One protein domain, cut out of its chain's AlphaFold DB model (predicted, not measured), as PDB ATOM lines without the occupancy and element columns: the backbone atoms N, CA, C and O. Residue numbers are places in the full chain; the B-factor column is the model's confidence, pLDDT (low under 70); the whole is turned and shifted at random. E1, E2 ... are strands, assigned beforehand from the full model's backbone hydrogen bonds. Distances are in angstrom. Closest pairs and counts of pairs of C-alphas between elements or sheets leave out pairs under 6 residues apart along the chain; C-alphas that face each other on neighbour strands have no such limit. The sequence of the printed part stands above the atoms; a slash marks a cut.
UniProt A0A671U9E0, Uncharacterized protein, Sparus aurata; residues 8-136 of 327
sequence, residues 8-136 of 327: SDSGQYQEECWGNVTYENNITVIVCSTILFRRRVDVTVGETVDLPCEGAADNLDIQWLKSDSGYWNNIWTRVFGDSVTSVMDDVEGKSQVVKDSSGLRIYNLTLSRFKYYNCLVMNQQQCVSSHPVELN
ATOM      1  N   SER A   8     148.844 186.557 185.341       84.94
ATOM      2  CA  SER A   8     148.300 187.827 185.844       84.94
ATOM      3  C   SER A   8     148.607 188.111 187.315       84.94
ATOM      4  O   SER A   8     148.416 189.241 187.746       84.94
ATOM      5  N   ASP A   9     149.080 187.121 188.072       86.88
ATOM      6  CA  ASP A   9     149.549 187.306 189.451       86.88
ATOM      7  C   ASP A   9     151.004 187.815 189.495       86.88
ATOM      8  O   ASP A   9     151.595 187.946 190.564       86.88
ATOM      9  N   SER A  10     151.620 188.072 188.337       86.31
ATOM     10  CA  SER A  10     152.927 188.726 188.282       86.31
ATOM     11  C   SER A  10     152.773 190.220 188.561       86.31
ATOM     12  O   SER A  10     151.890 190.873 188.008       86.31
ATOM     13  N   GLY A  11     153.657 190.790 189.377       84.31
ATOM     14  CA  GLY A  11     153.590 192.206 189.723       84.31
ATOM     15  C   GLY A  11     154.507 192.613 190.868       84.31
ATOM     16  O   GLY A  11     155.258 191.806 191.415       84.31
ATOM     17  N   GLN A  12     154.438 193.897 191.216       84.69
ATOM     18  CA  GLN A  12     155.051 194.441 192.424       84.69
ATOM     19  C   GLN A  12     154.036 194.367 193.562       84.69
ATOM     20  O   GLN A  12     152.912 194.853 193.439       84.69
ATOM     21  N   TYR A  13     154.449 193.759 194.659       83.19
ATOM     22  CA  TYR A  13     153.690 193.602 195.883       83.19
ATOM     23  C   TYR A  13     154.423 194.339 196.993       83.19
ATOM     24  O   TYR A  13     155.650 194.361 197.028       83.19
ATOM     25  N   GLN A  14     153.668 194.929 197.906       83.88
ATOM     26  CA  GLN A  14     154.218 195.573 199.087       83.88
ATOM     27  C   GLN A  14     153.726 194.808 200.308       83.88
ATOM     28  O   GLN A  14     152.524 194.596 200.480       83.88
ATOM     29  N   GLU A  15     154.664 194.350 201.127       82.00
ATOM     30  CA  GLU A  15     154.377 193.790 202.438       82.00
ATOM     31  C   GLU A  15     154.553 194.893 203.481       82.00
ATOM     32  O   GLU A  15     155.636 195.463 203.622       82.00
ATOM     33  N   GLU A  16     153.477 195.188 204.212       83.69
ATOM     34  CA  GLU A  16     153.484 196.127 205.330       83.69
ATOM     35  C   GLU A  16     153.108 195.399 206.622       83.69
ATOM     36  O   GLU A  16     151.984 194.914 206.785       83.69
ATOM     37  N   CYS A  17     154.041 195.359 207.571       79.06
ATOM     38  CA  CYS A  17     153.787 194.842 208.913       79.06
ATOM     39  C   CYS A  17     153.557 196.005 209.883       79.06
ATOM     40  O   CYS A  17     154.470 196.776 210.184       79.06
ATOM     41  N   TRP A  18     152.333 196.108 210.400       75.38
ATOM     42  CA  TRP A  18     151.925 197.178 211.309       75.38
ATOM     43  C   TRP A  18     152.183 196.772 212.771       75.38
ATOM     44  O   TRP A  18     151.452 195.960 213.342       75.38
ATOM     45  N   GLY A  19     153.236 197.338 213.375       77.31
ATOM     46  CA  GLY A  19     153.629 197.144 214.780       77.31
ATOM     47  C   GLY A  19     154.229 198.413 215.407       77.31
ATOM     48  O   GLY A  19     154.006 199.512 214.914       77.31
ATOM     49  N   ASN A  20     155.023 198.284 216.482       74.81
ATOM     50  CA  ASN A  20     155.743 199.428 217.087       74.81
ATOM     51  C   ASN A  20     156.827 200.024 216.163       74.81
ATOM     52  O   ASN A  20     157.292 201.138 216.394       74.81
ATOM     53  N   VAL A  21     157.235 199.272 215.141       62.66
ATOM     54  CA  VAL A  21     158.090 199.696 214.031       62.66
ATOM     55  C   VAL A  21     157.391 199.229 212.757       62.66
ATOM     56  O   VAL A  21     157.000 198.063 212.681       62.66
ATOM     57  N   THR A  22     157.216 200.122 211.785       68.94
ATOM     58  CA  THR A  22     156.697 199.764 210.461       68.94
ATOM     59  C   THR A  22     157.816 199.103 209.667       68.94
ATOM     60  O   THR A  22     158.878 199.698 209.483       68.94
ATOM     61  N   TYR A  23     157.594 197.864 209.230       69.50
ATOM     62  CA  TYR A  23     158.471 197.182 208.283       69.50
ATOM     63  C   TYR A  23     157.794 197.193 206.914       69.50
ATOM     64  O   TYR A  23     156.675 196.690 206.784       69.50
ATOM     65  N   GLU A  24     158.467 197.787 205.930       74.75
ATOM     66  CA  GLU A  24     158.031 197.850 204.536       74.75
ATOM     67  C   GLU A  24     159.007 197.048 203.677       74.75
ATOM     68  O   GLU A  24     160.220 197.269 203.731       74.75
ATOM     69  N   ASN A  25     158.480 196.118 202.882       77.12
ATOM     70  CA  ASN A  25     159.272 195.323 201.953       77.12
ATOM     71  C   ASN A  25     158.586 195.255 200.584       77.12
ATOM     72  O   ASN A  25     157.405 194.921 200.485       77.12
ATOM     73  N   ASN A  26     159.336 195.559 199.525       79.69
ATOM     74  CA  ASN A  26     158.851 195.492 198.149       79.69
ATOM     75  C   ASN A  26     159.239 194.143 197.541       79.69
ATOM     76  O   ASN A  26     160.414 193.784 197.496       79.69
ATOM     77  N   ILE A  27     158.247 193.404 197.058       79.69
ATOM     78  CA  ILE A  27     158.381 192.042 196.550       79.69
ATOM     79  C   ILE A  27     157.942 192.026 195.091       79.69
ATOM     80  O   ILE A  27     156.798 192.330 194.768       79.69
ATOM     81  N   THR A  28     158.826 191.611 194.189       81.19
ATOM     82  CA  THR A  28     158.437 191.326 192.805       81.19
ATOM     83  C   THR A  28     158.068 189.853 192.672       81.19
ATOM     84  O   THR A  28     158.897 188.981 192.923       81.19
ATOM     85  N   VAL A  29     156.840 189.569 192.243       83.00
ATOM     86  CA  VAL A  29     156.391 188.212 191.907       83.00
ATOM     87  C   VAL A  29     156.395 188.064 190.392       83.00
ATOM     88  O   VAL A  29     155.826 188.889 189.678       83.00
ATOM     89  N   ILE A  30     157.040 187.008 189.898       83.56
ATOM     90  CA  ILE A  30     157.090 186.669 188.473       83.56
ATOM     91  C   ILE A  30     156.572 185.242 188.314       83.56
ATOM     92  O   ILE A  30     157.153 184.305 188.858       83.56
ATOM     93  N   VAL A  31     155.488 185.076 187.559       86.62
ATOM     94  CA  VAL A  31     154.912 183.765 187.251       86.62
ATOM     95  C   VAL A  31     155.296 183.371 185.828       86.62
ATOM     96  O   VAL A  31     154.941 184.047 184.861       86.62
ATOM     97  N   CYS A  32     156.023 182.262 185.709       85.69
ATOM     98  CA  CYS A  32     156.558 181.731 184.458       85.69
ATOM     99  C   CYS A  32     156.014 180.326 184.186       85.69
ATOM    100  O   CYS A  32     155.754 179.567 185.120       85.69
ATOM    101  N   SER A  33     155.951 179.934 182.912       85.25
ATOM    102  CA  SER A  33     155.870 178.511 182.576       85.25
ATOM    103  C   SER A  33     157.245 177.876 182.793       85.25
ATOM    104  O   SER A  33     158.229 178.290 182.182       85.25
ATOM    105  N   THR A  34     157.342 176.894 183.686       75.62
ATOM    106  CA  THR A  34     158.623 176.252 184.015       75.62
ATOM    107  C   THR A  34     158.829 175.005 183.173       75.62
ATOM    108  O   THR A  34     157.976 174.116 183.152       75.62
ATOM    109  N   ILE A  35     159.993 174.891 182.536       74.69
ATOM    110  CA  ILE A  35     160.440 173.604 182.005       74.69
ATOM    111  C   ILE A  35     160.913 172.766 183.190       74.69
ATOM    112  O   ILE A  35     161.807 173.156 183.935       74.69
ATOM    113  N   LEU A  36     160.260 171.623 183.404       68.00
ATOM    114  CA  LEU A  36     160.407 170.827 184.629       68.00
ATOM    115  C   LEU A  36     161.811 170.231 184.831       68.00
ATOM    116  O   LEU A  36     162.107 169.734 185.917       68.00
ATOM    117  N   PHE A  37     162.672 170.262 183.814       77.38
ATOM    118  CA  PHE A  37     163.997 169.662 183.876       77.38
ATOM    119  C   PHE A  37     165.084 170.722 184.072       77.38
ATOM    120  O   PHE A  37     165.208 171.648 183.274       77.38
ATOM    121  N   ARG A  38     165.899 170.558 185.123       83.94
ATOM    122  CA  ARG A  38     167.107 171.368 185.314       83.94
ATOM    123  C   ARG A  38     168.189 170.891 184.362       83.94
ATOM    124  O   ARG A  38     168.595 169.729 184.424       83.94
ATOM    125  N   ARG A  39     168.684 171.786 183.515       88.50
ATOM    126  CA  ARG A  39     169.816 171.481 182.648       88.50
ATOM    127  C   ARG A  39     171.089 171.442 183.485       88.50
ATOM    128  O   ARG A  39     171.442 172.426 184.125       88.50
ATOM    129  N   ARG A  40     171.763 170.296 183.494       89.31
ATOM    130  CA  ARG A  40     173.037 170.120 184.195       89.31
ATOM    131  C   ARG A  40     174.179 170.501 183.267       89.31
ATOM    132  O   ARG A  40     174.198 170.056 182.122       89.31
ATOM    133  N   VAL A  41     175.090 171.324 183.766       89.06
ATOM    134  CA  VAL A  41     176.308 171.729 183.064       89.06
ATOM    135  C   VAL A  41     177.481 171.330 183.943       89.06
ATOM    136  O   VAL A  41     177.586 171.805 185.075       89.06
ATOM    137  N   ASP A  42     178.317 170.430 183.436       87.81
ATOM    138  CA  ASP A  42     179.557 170.066 184.113       87.81
ATOM    139  C   ASP A  42     180.574 171.189 183.908       87.81
ATOM    140  O   ASP A  42     180.721 171.710 182.800       87.81
ATOM    141  N   VAL A  43     181.223 171.606 184.993       86.06
ATOM    142  CA  VAL A  43     182.115 172.764 185.000       86.06
ATOM    143  C   VAL A  43     183.439 172.455 185.673       86.06
ATOM    144  O   VAL A  43     183.487 171.799 186.714       86.06
ATOM    145  N   THR A  44     184.509 173.010 185.113       83.56
ATOM    146  CA  THR A  44     185.838 173.009 185.722       83.56
ATOM    147  C   THR A  44     186.138 174.395 186.278       83.56
ATOM    148  O   THR A  44     185.835 175.420 185.663       83.56
ATOM    149  N   VAL A  45     186.734 174.436 187.464       81.06
ATOM    150  CA  VAL A  45     187.168 175.689 188.088       81.06
ATOM    151  C   VAL A  45     188.269 176.333 187.248       81.06
ATOM    152  O   VAL A  45     189.144 175.644 186.729       81.06
ATOM    153  N   GLY A  46     188.207 177.653 187.096       80.94
ATOM    154  CA  GLY A  46     189.152 178.433 186.297       80.94
ATOM    155  C   GLY A  46     188.820 178.511 184.801       80.94
ATOM    156  O   GLY A  46     189.382 179.342 184.088       80.94
ATOM    157  N   GLU A  47     187.874 177.706 184.312       84.62
ATOM    158  CA  GLU A  47     187.460 177.726 182.908       84.62
ATOM    159  C   GLU A  47     186.384 178.781 182.625       84.62
ATOM    160  O   GLU A  47     185.764 179.352 183.525       84.62
ATOM    161  N   THR A  48     186.170 179.071 181.341       86.69
ATOM    162  CA  THR A  48     185.028 179.876 180.895       86.69
ATOM    163  C   THR A  48     183.881 178.945 180.536       86.69
ATOM    164  O   THR A  48     184.052 178.063 179.699       86.69
ATOM    165  N   VAL A  49     182.713 179.156 181.139       87.50
ATOM    166  CA  VAL A  49     181.513 178.350 180.895       87.50
ATOM    167  C   VAL A  49     180.422 179.191 180.246       87.50
ATOM    168  O   VAL A  49     180.159 180.317 180.666       87.50
ATOM    169  N   ASP A  50     179.754 178.615 179.249       88.06
ATOM    170  CA  ASP A  50     178.559 179.179 178.634       88.06
ATOM    171  C   ASP A  50     177.319 178.444 179.135       88.06
ATOM    172  O   ASP A  50     177.099 177.272 178.826       88.06
ATOM    173  N   LEU A  51     176.488 179.139 179.908       88.81
ATOM    174  CA  LEU A  51     175.200 178.623 180.346       88.81
ATOM    175  C   LEU A  51     174.158 178.904 179.264       88.81
ATOM    176  O   LEU A  51     173.892 180.069 178.955       88.81
ATOM    177  N   PRO A  52     173.546 177.871 178.677       86.56
ATOM    178  CA  PRO A  52     172.572 178.056 177.615       86.56
ATOM    179  C   PRO A  52     171.236 178.545 178.181       86.56
ATOM    180  O   PRO A  52     170.782 178.069 179.223       86.56
ATOM    181  N   CYS A  53     170.582 179.446 177.451       85.12
ATOM    182  CA  CYS A  53     169.179 179.784 177.661       85.12
ATOM    183  C   CYS A  53     168.375 179.371 176.429       85.12
ATOM    184  O   CYS A  53     168.533 179.945 175.352       85.12
ATOM    185  N   GLU A  54     167.537 178.347 176.564       79.94
ATOM    186  CA  GLU A  54     166.722 177.869 175.449       79.94
ATOM    187  C   GLU A  54     165.529 178.810 175.207       79.94
ATOM    188  O   GLU A  54     164.997 179.426 176.126       79.94
ATOM    189  N   GLY A  55     165.089 178.943 173.955       71.88
ATOM    190  CA  GLY A  55     163.927 179.779 173.616       71.88
ATOM    191  C   GLY A  55     164.191 181.287 173.598       71.88
ATOM    192  O   GLY A  55     163.254 182.067 173.446       71.88
ATOM    193  N   ALA A  56     165.451 181.696 173.710       68.06
ATOM    194  CA  ALA A  56     165.870 183.049 173.419       68.06
ATOM    195  C   ALA A  56     165.730 183.362 171.919       68.06
ATOM    196  O   ALA A  56     166.321 182.685 171.080       68.06
ATOM    197  N   ALA A  57     164.935 184.376 171.587       69.50
ATOM    198  CA  ALA A  57     164.769 184.900 170.234       69.50
ATOM    199  C   ALA A  57     165.010 186.416 170.246       69.50
ATOM    200  O   ALA A  57     164.834 187.048 171.286       69.50
ATOM    201  N   ASP A  58     165.356 187.002 169.095       67.50
ATOM    202  CA  ASP A  58     165.784 188.410 168.955       67.50
ATOM    203  C   ASP A  58     164.790 189.459 169.499       67.50
ATOM    204  O   ASP A  58     165.142 190.623 169.683       67.50
ATOM    205  N   ASN A  59     163.533 189.075 169.731       75.12
ATOM    206  CA  ASN A  59     162.455 189.938 170.210       75.12
ATOM    207  C   ASN A  59     162.061 189.705 171.680       75.12
ATOM    208  O   ASN A  59     161.043 190.246 172.116       75.12
ATOM    209  N   LEU A  60     162.808 188.881 172.417       79.50
ATOM    210  CA  LEU A  60     162.531 188.536 173.809       79.50
ATOM    211  C   LEU A  60     163.651 189.042 174.722       79.50
ATOM    212  O   LEU A  60     164.835 188.934 174.408       79.50
ATOM    213  N   ASP A  61     163.255 189.568 175.876       81.44
ATOM    214  CA  ASP A  61     164.171 190.025 176.915       81.44
ATOM    215  C   ASP A  61     164.575 188.854 177.804       81.44
ATOM    216  O   ASP A  61     163.792 187.937 178.057       81.44
ATOM    217  N   ILE A  62     165.805 188.874 178.312       82.88
ATOM    218  CA  ILE A  62     166.360 187.734 179.043       82.88
ATOM    219  C   ILE A  62     166.895 188.186 180.380       82.88
ATOM    220  O   ILE A  62     167.650 189.153 180.476       82.88
ATOM    221  N   GLN A  63     166.492 187.470 181.424       85.00
ATOM    222  CA  GLN A  63     166.930 187.738 182.783       85.00
ATOM    223  C   GLN A  63     167.568 186.491 183.366       85.00
ATOM    224  O   GLN A  63     166.942 185.439 183.454       85.00
ATOM    225  N   TRP A  64     168.811 186.633 183.807       86.25
ATOM    226  CA  TRP A  64     169.498 185.588 184.544       86.25
ATOM    227  C   TRP A  64     169.364 185.830 186.040       86.25
ATOM    228  O   TRP A  64     169.632 186.924 186.545       86.25
ATOM    229  N   LEU A  65     168.955 184.781 186.739       86.31
ATOM    230  CA  LEU A  65     168.865 184.719 188.186       86.31
ATOM    231  C   LEU A  65     169.840 183.663 188.708       86.31
ATOM    232  O   LEU A  65     170.099 182.672 188.024       86.31
ATOM    233  N   LYS A  66     170.345 183.845 189.927       84.44
ATOM    234  CA  LYS A  66     171.170 182.862 190.638       84.44
ATOM    235  C   LYS A  66     170.620 182.573 192.035       84.44
ATOM    236  O   LYS A  66     169.974 183.433 192.637       84.44
ATOM    237  N   SER A  67     170.867 181.366 192.534       82.56
ATOM    238  CA  SER A  67     170.463 180.915 193.867       82.56
ATOM    239  C   SER A  67     171.516 179.999 194.495       82.56
ATOM    240  O   SER A  67     172.204 179.226 193.819       82.56
ATOM    241  N   ASP A  68     171.664 180.140 195.809       71.38
ATOM    242  CA  ASP A  68     172.595 179.410 196.669       71.38
ATOM    243  C   ASP A  68     171.999 178.113 197.229       71.38
ATOM    244  O   ASP A  68     172.704 177.362 197.894       71.38
ATOM    245  N   SER A  69     170.722 177.834 196.949       67.62
ATOM    246  CA  SER A  69     170.019 176.664 197.463       67.62
ATOM    247  C   SER A  69     169.199 175.972 196.371       67.62
ATOM    248  O   SER A  69     168.652 176.597 195.460       67.62
ATOM    249  N   GLY A  70     169.099 174.644 196.466       56.12
ATOM    250  CA  GLY A  70     168.369 173.809 195.503       56.12
ATOM    251  C   GLY A  70     166.863 173.689 195.742       56.12
ATOM    252  O   GLY A  70     166.174 173.064 194.926       56.12
ATOM    253  N   TYR A  71     166.355 174.241 196.848       57.69
ATOM    254  CA  TYR A  71     164.953 174.145 197.265       57.69
ATOM    255  C   TYR A  71     164.035 175.180 196.582       57.69
ATOM    256  O   TYR A  71     164.465 176.169 196.006       57.69
ATOM    257  N   TRP A  72     162.723 174.941 196.611       52.91
ATOM    258  CA  TRP A  72     161.736 175.750 195.878       52.91
ATOM    259  C   TRP A  72     161.372 177.084 196.558       52.91
ATOM    260  O   TRP A  72     160.733 177.923 195.933       52.91
ATOM    261  N   ASN A  73     161.799 177.308 197.807       52.50
ATOM    262  CA  ASN A  73     161.411 178.469 198.624       52.50
ATOM    263  C   ASN A  73     162.438 179.617 198.575       52.50
ATOM    264  O   ASN A  73     162.516 180.419 199.503       52.50
ATOM    265  N   ASN A  74     163.276 179.660 197.540       65.00
ATOM    266  CA  ASN A  74     164.524 180.408 197.598       65.00
ATOM    267  C   ASN A  74     164.437 181.812 197.016       65.00
ATOM    268  O   ASN A  74     163.716 182.083 196.055       65.00
ATOM    269  N   ILE A  75     165.263 182.680 197.596       69.06
ATOM    270  CA  ILE A  75     165.534 184.013 197.083       69.06
ATOM    271  C   ILE A  75     166.404 183.840 195.841       69.06
ATOM    272  O   ILE A  75     167.524 183.331 195.900       69.06
ATOM    273  N   TRP A  76     165.844 184.229 194.705       76.12
ATOM    274  CA  TRP A  76     166.575 184.337 193.458       76.12
ATOM    275  C   TRP A  76     167.088 185.757 193.327       76.12
ATOM    276  O   TRP A  76     166.305 186.708 193.332       76.12
ATOM    277  N   THR A  77     168.399 185.898 193.177       76.44
ATOM    278  CA  THR A  77     169.013 187.206 192.977       76.44
ATOM    279  C   THR A  77     169.328 187.386 191.509       76.44
ATOM    280  O   THR A  77     169.835 186.487 190.837       76.44
ATOM    281  N   ARG A  78     169.007 188.567 190.998       77.75
ATOM    282  CA  ARG A  78     169.283 188.950 189.622       77.75
ATOM    283  C   ARG A  78     170.794 189.063 189.403       77.75
ATOM    284  O   ARG A  78     171.483 189.698 190.196       77.75
ATOM    285  N   VAL A  79     171.294 188.451 188.331       71.00
ATOM    286  CA  VAL A  79     172.720 188.509 187.968       71.00
ATOM    287  C   VAL A  79     173.075 189.902 187.432       71.00
ATOM    288  O   VAL A  79     174.077 190.472 187.854       71.00
ATOM    289  N   PHE A  80     172.215 190.490 186.586       63.31
ATOM    290  CA  PHE A  80     172.416 191.824 185.998       63.31
ATOM    291  C   PHE A  80     171.232 192.769 186.230       63.31
ATOM    292  O   PHE A  80     170.085 192.405 185.968       63.31
ATOM    293  N   GLY A  81     171.505 193.982 186.706       52.84
ATOM    294  CA  GLY A  81     170.520 194.985 187.133       52.84
ATOM    295  C   GLY A  81     169.778 195.591 185.957       52.84
ATOM    296  O   GLY A  81     168.549 195.655 185.966       52.84
ATOM    297  N   ASP A  82     170.529 195.923 184.915       56.75
ATOM    298  CA  ASP A  82     170.066 196.124 183.545       56.75
ATOM    299  C   ASP A  82     170.662 195.024 182.640       56.75
ATOM    300  O   ASP A  82     171.259 194.072 183.135       56.75
ATOM    301  N   SER A  83     170.485 195.082 181.319       53.12
ATOM    302  CA  SER A  83     170.965 194.019 180.417       53.12
ATOM    303  C   SER A  83     172.497 193.866 180.356       53.12
ATOM    304  O   SER A  83     172.975 192.979 179.646       53.12
ATOM    305  N   VAL A  84     173.281 194.701 181.062       52.84
ATOM    306  CA  VAL A  84     174.752 194.739 180.932       52.84
ATOM    307  C   VAL A  84     175.508 194.897 182.264       52.84
ATOM    308  O   VAL A  84     176.647 194.448 182.367       52.84
ATOM    309  N   THR A  85     174.920 195.503 183.296       49.50
ATOM    310  CA  THR A  85     175.578 195.786 184.582       49.50
ATOM    311  C   THR A  85     175.321 194.668 185.585       49.50
ATOM    312  O   THR A  85     174.180 194.392 185.954       49.50
ATOM    313  N   SER A  86     176.389 193.999 186.030       52.94
ATOM    314  CA  SER A  86     176.305 193.034 187.134       52.94
ATOM    315  C   SER A  86     175.831 193.754 188.395       52.94
ATOM    316  O   SER A  86     176.326 194.832 188.706       52.94
ATOM    317  N   VAL A  87     174.883 193.168 189.129       56.53
ATOM    318  CA  VAL A  87     174.405 193.733 190.412       56.53
ATOM    319  C   VAL A  87     175.283 193.309 191.584       56.53
ATOM    320  O   VAL A  87     175.137 193.839 192.680       56.53
ATOM    321  N   MET A  88     176.180 192.343 191.381       50.09
ATOM    322  CA  MET A  88     176.953 191.759 192.471       50.09
ATOM    323  C   MET A  88     178.455 191.772 192.203       50.09
ATOM    324  O   MET A  88     178.901 191.367 191.125       50.09
ATOM    325  N   ASP A  89     179.204 192.149 193.241       50.47
ATOM    326  CA  ASP A  89     180.669 192.234 193.279       50.47
ATOM    327  C   ASP A  89     181.356 190.905 192.903       50.47
ATOM    328  O   ASP A  89     182.459 190.894 192.361       50.47
ATOM    329  N   ASP A  90     180.712 189.759 193.165       54.59
ATOM    330  CA  ASP A  90     181.270 188.426 192.905       54.59
ATOM    331  C   ASP A  90     181.205 188.001 191.426       54.59
ATOM    332  O   ASP A  90     181.930 187.089 191.020       54.59
ATOM    333  N   VAL A  91     180.372 188.664 190.613       53.94
ATOM    334  CA  VAL A  91     180.212 188.384 189.169       53.94
ATOM    335  C   VAL A  91     180.522 189.592 188.279       53.94
ATOM    336  O   VAL A  91     180.532 189.470 187.047       53.94
ATOM    337  N   GLU A  92     180.794 190.753 188.877       56.53
ATOM    338  CA  GLU A  92     181.141 191.979 188.164       56.53
ATOM    339  C   GLU A  92     182.440 191.797 187.365       56.53
ATOM    340  O   GLU A  92     183.458 191.330 187.872       56.53
ATOM    341  N   GLY A  93     182.382 192.076 186.057       57.78
ATOM    342  CA  GLY A  93     183.501 191.869 185.128       57.78
ATOM    343  C   GLY A  93     183.845 190.403 184.816       57.78
ATOM    344  O   GLY A  93     184.686 190.157 183.955       57.78
ATOM    345  N   LYS A  94     183.189 189.432 185.467       63.31
ATOM    346  CA  LYS A  94     183.405 187.986 185.268       63.31
ATOM    347  C   LYS A  94     182.275 187.293 184.519       63.31
ATOM    348  O   LYS A  94     182.362 186.099 184.257       63.31
ATOM    349  N   SER A  95     181.213 188.004 184.162       62.12
ATOM    350  CA  SER A  95     180.117 187.432 183.385       62.12
ATOM    351  C   SER A  95     179.601 188.383 182.319       62.12
ATOM    352  O   SER A  95     179.710 189.602 182.440       62.12
ATOM    353  N   GLN A  96     179.056 187.805 181.253       71.75
ATOM    354  CA  GLN A  96     178.514 188.537 180.122       71.75
ATOM    355  C   GLN A  96     177.377 187.743 179.480       71.75
ATOM    356  O   GLN A  96     177.495 186.539 179.262       71.75
ATOM    357  N   VAL A  97     176.292 188.424 179.110       66.00
ATOM    358  CA  VAL A  97     175.276 187.829 178.235       66.00
ATOM    359  C   VAL A  97     175.836 187.742 176.813       66.00
ATOM    360  O   VAL A  97     176.244 188.749 176.225       66.00
ATOM    361  N   VAL A  98     175.870 186.534 176.257       64.38
ATOM    362  CA  VAL A  98     176.308 186.281 174.884       64.38
ATOM    363  C   VAL A  98     175.226 186.797 173.943       64.38
ATOM    364  O   VAL A  98     174.116 186.276 173.931       64.38
ATOM    365  N   LYS A  99     175.529 187.838 173.164       61.16
ATOM    366  CA  LYS A  99     174.528 188.544 172.345       61.16
ATOM    367  C   LYS A  99     173.871 187.668 171.274       61.16
ATOM    368  O   LYS A  99     172.707 187.885 170.977       61.16
ATOM    369  N   ASP A 100     174.595 186.680 170.755       62.47
ATOM    370  CA  ASP A 100     174.143 185.877 169.611       62.47
ATOM    371  C   ASP A 100     173.419 184.582 170.021       62.47
ATOM    372  O   ASP A 100     172.747 183.961 169.202       62.47
ATOM    373  N   SER A 101     173.569 184.146 171.275       64.88
ATOM    374  CA  SER A 101     172.974 182.900 171.788       64.88
ATOM    375  C   SER A 101     172.177 183.085 173.070       64.88
ATOM    376  O   SER A 101     171.636 182.115 173.603       64.88
ATOM    377  N   SER A 102     172.156 184.312 173.600       72.25
ATOM    378  CA  SER A 102     171.486 184.680 174.843       72.25
ATOM    379  C   SER A 102     171.899 183.877 176.081       72.25
ATOM    380  O   SER A 102     171.266 183.952 177.141       72.25
ATOM    381  N   GLY A 103     172.984 183.115 175.957       82.12
ATOM    382  CA  GLY A 103     173.590 182.390 177.052       82.12
ATOM    383  C   GLY A 103     174.278 183.334 178.028       82.12
ATOM    384  O   GLY A 103     174.618 184.472 177.701       82.12
ATOM    385  N   LEU A 104     174.500 182.848 179.242       85.94
ATOM    386  CA  LEU A 104     175.335 183.523 180.222       85.94
ATOM    387  C   LEU A 104     176.743 182.948 180.151       85.94
ATOM    388  O   LEU A 104     176.963 181.811 180.554       85.94
ATOM    389  N   ARG A 105     177.696 183.746 179.673       86.50
ATOM    390  CA  ARG A 105     179.118 183.416 179.739       86.50
ATOM    391  C   ARG A 105     179.667 183.825 181.092       86.50
ATOM    392  O   ARG A 105     179.514 184.980 181.488       86.50
ATOM    393  N   ILE A 106     180.314 182.900 181.784       84.56
ATOM    394  CA  ILE A 106     181.010 183.132 183.049       84.56
ATOM    395  C   ILE A 106     182.487 182.835 182.809       84.56
ATOM    396  O   ILE A 106     182.846 181.712 182.471       84.56
ATOM    397  N   TYR A 107     183.333 183.848 182.952       81.75
ATOM    398  CA  TYR A 107     184.774 183.771 182.751       81.75
ATOM    399  C   TYR A 107     185.484 183.389 184.043       81.75
ATOM    400  O   TYR A 107     185.140 183.913 185.104       81.75
ATOM    401  N   ASN A 108     186.530 182.563 183.923       79.38
ATOM    402  CA  ASN A 108     187.381 182.150 185.041       79.38
ATOM    403  C   ASN A 108     186.532 181.718 186.246       79.38
ATOM    404  O   ASN A 108     186.539 182.364 187.299       79.38
ATOM    405  N   LEU A 109     185.700 180.699 186.022       79.38
ATOM    406  CA  LEU A 109     184.683 180.261 186.960       79.38
ATOM    407  C   LEU A 109     185.323 179.926 188.306       79.38
ATOM    408  O   LEU A 109     186.015 178.923 188.449       79.38
ATOM    409  N   THR A 110     185.019 180.736 189.308       76.12
ATOM    410  CA  THR A 110     185.279 180.414 190.708       76.12
ATOM    411  C   THR A 110     184.038 179.763 191.293       76.12
ATOM    412  O   THR A 110     182.919 180.220 191.027       76.12
ATOM    413  N   LEU A 111     184.204 178.737 192.127       73.19
ATOM    414  CA  LEU A 111     183.070 178.177 192.853       73.19
ATOM    415  C   LEU A 111     182.542 179.213 193.848       73.19
ATOM    416  O   LEU A 111     183.131 179.477 194.892       73.19
ATOM    417  N   SER A 112     181.424 179.836 193.488       69.31
ATOM    418  CA  SER A 112     180.690 180.744 194.365       69.31
ATOM    419  C   SER A 112     179.741 179.951 195.268       69.31
ATOM    420  O   SER A 112     179.544 178.751 195.086       69.31
ATOM    421  N   ARG A 113     179.068 180.611 196.216       67.88
ATOM    422  CA  ARG A 113     177.962 179.980 196.964       67.88
ATOM    423  C   ARG A 113     176.793 179.561 196.062       67.88
ATOM    424  O   ARG A 113     175.972 178.748 196.469       67.88
ATOM    425  N   PHE A 114     176.714 180.100 194.847       74.94
ATOM    426  CA  PHE A 114     175.619 179.867 193.919       74.94
ATOM    427  C   PHE A 114     175.907 178.650 193.037       74.94
ATOM    428  O   PHE A 114     176.905 178.602 192.319       74.94
ATOM    429  N   LYS A 115     175.008 177.665 193.093       84.94
ATOM    430  CA  LYS A 115     175.040 176.461 192.247       84.94
ATOM    431  C   LYS A 115     173.980 176.504 191.148       84.94
ATOM    432  O   LYS A 115     174.157 175.926 190.075       84.94
ATOM    433  N   TYR A 116     172.870 177.180 191.427       87.00
ATOM    434  CA  TYR A 116     171.695 177.176 190.574       87.00
ATOM    435  C   TYR A 116     171.561 178.515 189.874       87.00
ATOM    436  O   TYR A 116     171.618 179.573 190.498       87.00
ATOM    437  N   TYR A 117     171.328 178.443 188.577       88.38
ATOM    438  CA  TYR A 117     171.009 179.573 187.733       88.38
ATOM    439  C   TYR A 117     169.633 179.345 187.130       88.38
ATOM    440  O   TYR A 117     169.152 178.216 187.026       88.38
ATOM    441  N   ASN A 118     168.965 180.417 186.754       88.25
ATOM    442  CA  ASN A 118     167.692 180.326 186.074       88.25
ATOM    443  C   ASN A 118     167.627 181.415 185.020       88.25
ATOM    444  O   ASN A 118     167.789 182.594 185.337       88.25
ATOM    445  N   CYS A 119     167.406 181.006 183.778       88.94
ATOM    446  CA  CYS A 119     167.132 181.935 182.705       88.94
ATOM    447  C   CYS A 119     165.625 182.148 182.592       88.94
ATOM    448  O   CYS A 119     164.867 181.200 182.375       88.94
ATOM    449  N   LEU A 120     165.192 183.395 182.719       87.94
ATOM    450  CA  LEU A 120     163.833 183.809 182.420       87.94
ATOM    451  C   LEU A 120     163.799 184.441 181.034       87.94
ATOM    452  O   LEU A 120     164.513 185.410 180.770       87.94
ATOM    453  N   VAL A 121     162.933 183.909 180.179       87.56
ATOM    454  CA  VAL A 121     162.614 184.487 178.875       87.56
ATOM    455  C   VAL A 121     161.358 185.330 179.037       87.56
ATOM    456  O   VAL A 121     160.292 184.826 179.403       87.56
ATOM    457  N   MET A 122     161.495 186.619 178.774       85.31
ATOM    458  CA  MET A 122     160.489 187.642 178.991       85.31
ATOM    459  C   MET A 122     159.992 188.165 177.643       85.31
ATOM    460  O   MET A 122     160.769 188.495 176.753       85.31
ATOM    461  N   ASN A 123     158.679 188.286 177.501       85.81
ATOM    462  CA  ASN A 123     158.067 189.083 176.450       85.81
ATOM    463  C   ASN A 123     157.612 190.392 177.093       85.81
ATOM    464  O   ASN A 123     156.598 190.426 177.798       85.81
ATOM    465  N   GLN A 124     158.403 191.449 176.905       81.56
ATOM    466  CA  GLN A 124     158.250 192.713 177.624       81.56
ATOM    467  C   GLN A 124     158.333 192.485 179.149       81.56
ATOM    468  O   GLN A 124     159.381 192.134 179.680       81.56
ATOM    469  N   GLN A 125     157.225 192.653 179.875       78.00
ATOM    470  CA  GLN A 125     157.160 192.487 181.333       78.00
ATOM    471  C   GLN A 125     156.601 191.123 181.755       78.00
ATOM    472  O   GLN A 125     156.595 190.803 182.942       78.00
ATOM    473  N   GLN A 126     156.138 190.306 180.806       84.56
ATOM    474  CA  GLN A 126     155.555 189.004 181.098       84.56
ATOM    475  C   GLN A 126     156.588 187.896 180.906       84.56
ATOM    476  O   GLN A 126     157.188 187.768 179.840       84.56
ATOM    477  N   CYS A 127     156.757 187.051 181.919       87.88
ATOM    478  CA  CYS A 127     157.590 185.866 181.786       87.88
ATOM    479  C   CYS A 127     156.890 184.801 180.942       87.88
ATOM    480  O   CYS A 127     155.787 184.361 181.271       87.88
ATOM    481  N   VAL A 128     157.549 184.377 179.868       88.12
ATOM    482  CA  VAL A 128     157.059 183.335 178.961       88.12
ATOM    483  C   VAL A 128     157.539 181.971 179.436       88.12
ATOM    484  O   VAL A 128     156.729 181.060 179.599       88.12
ATOM    485  N   SER A 129     158.837 181.837 179.715       88.31
ATOM    486  CA  SER A 129     159.431 180.567 180.136       88.31
ATOM    487  C   SER A 129     160.581 180.739 181.119       88.31
ATOM    488  O   SER A 129     161.302 181.733 181.069       88.31
ATOM    489  N   SER A 130     160.777 179.731 181.966       88.19
ATOM    490  CA  SER A 130     161.894 179.625 182.906       88.19
ATOM    491  C   SER A 130     162.698 178.350 182.644       88.19
ATOM    492  O   SER A 130     162.127 177.259 182.548       88.19
ATOM    493  N   HIS A 131     164.021 178.513 182.557       88.06
ATOM    494  CA  HIS A 131     165.000 177.475 182.234       88.06
ATOM    495  C   HIS A 131     166.032 177.362 183.357       88.06
ATOM    496  O   HIS A 131     167.012 178.116 183.385       88.06
ATOM    497  N   PRO A 132     165.822 176.445 184.311       88.19
ATOM    498  CA  PRO A 132     166.755 176.261 185.405       88.19
ATOM    499  C   PRO A 132     168.008 175.509 184.940       88.19
ATOM    500  O   PRO A 132     167.931 174.474 184.277       88.19
ATOM    501  N   VAL A 133     169.168 176.009 185.352       89.19
ATOM    502  CA  VAL A 133     170.494 175.461 185.068       89.19
ATOM    503  C   VAL A 133     171.191 175.135 186.389       89.19
ATOM    504  O   VAL A 133     171.159 175.916 187.337       89.19
ATOM    505  N   GLU A 134     171.809 173.964 186.470       89.00
ATOM    506  CA  GLU A 134     172.567 173.500 187.632       89.00
ATOM    507  C   GLU A 134     174.019 173.262 187.225       89.00
ATOM    508  O   GLU A 134     174.287 172.476 186.312       89.00
ATOM    509  N   LEU A 135     174.946 173.918 187.924       88.06
ATOM    510  CA  LEU A 135     176.372 173.654 187.762       88.06
ATOM    511  C   LEU A 135     176.752 172.413 188.564       88.06
ATOM    512  O   LEU A 135     176.430 172.320 189.751       88.06
ATOM    513  N   ASN A 136     177.446 171.470 187.936       87.25
ATOM    514  CA  ASN A 136     177.981 170.294 188.607       87.25
ATOM    515  C   ASN A 136     179.481 170.193 188.400       87.25
ATOM    516  O   ASN A 136     180.015 170.511 187.345       87.25
TER     517      ASN A 136
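AT A GLANCE: This is residues 8 to 136 of the 327 residues of an uncharacterized protein of Sparus aurata (UniProt A0A671U9E0). A small sandwich makes the body: a strongly twisted sheet of four strands, E3, E9, E8 and E5, is partly face to face with a small sheet of three short strands, E4, E7 and E6. The hairpin of E1 and E2 reaches away from this body as an arm and makes much of the length. The printed part has 129 residues with no named helix and nine named strands, E1 to E9 in chain order; the class is all strand, though under half of the residues, 53 of the 129, are in named elements. The large sheet runs E3 E9 E8 E5 and is mixed; the small one, E4 E7 E6, is antiparallel, as is the pair E1 and E2. The whole is compact by its radius of gyration of the C-alphas, 15.8 A, yet elongated in outline, spanning 51 by 31 by 28 A.

HOW THE PARTS SIT: E1, residues 11 to 17, and E2, residues 23 to 29, form an antiparallel hairpin, with N 13 and O 27 2.8 A apart. E3, residues 39 to 42, is parallel to E9, residues 126 to 136; N 41 and O 134 are 2.9 A apart. E4, residues 49 to 51, is antiparallel to E7, residues 104 to 106, with N 51 and O 104 2.8 A apart. E5, residues 61 to 67, is antiparallel to E8, residues 116 to 123, with N 63 and O 120 2.9 A apart. E6, residues 95 to 97, forms a hairpin with E7; N 105 and O 96 are 2.8 A apart. E8 and E9 form another hairpin, with N 119 and O 131 2.9 A apart. Between the two sheets of the sandwich, the closest C-alphas of E4 and E9 are those of Leu 51 and Val 133, 7.4 A apart. The parts that face each other are 10.2 A centre to centre, their best planes 34 degrees apart. E1 is apart from E5 and E9, for instance.

IN THESE COORDINATES: E1 begins at C-alpha 11, (153.590, 192.206, 189.723), and is 19.4 A long; E2 is 18.8 A long. E5 is 20.2 A long and begins at C-alpha 61, (164.171, 190.025, 176.915). E8 is 23.0 A long. E9, 30.2 A long, bends by 51 degrees at residue 129 and ends at C-alpha 136, (177.981, 170.294, 188.607). Residues 33 to 34 pair with residues 129 to 130 of E9, parallel.

THE WHOLE: The C-alphas farthest apart in the domain, those of Asn 20 and Asp 100, are 52.7 A apart. The printed part has no cut. The link E5 to E6, residues 68 to 94, is long. The mean pLDDT of the printed part is 76.4; 37 residues are under 70, among them residues 69 to 75 and 80 to 95.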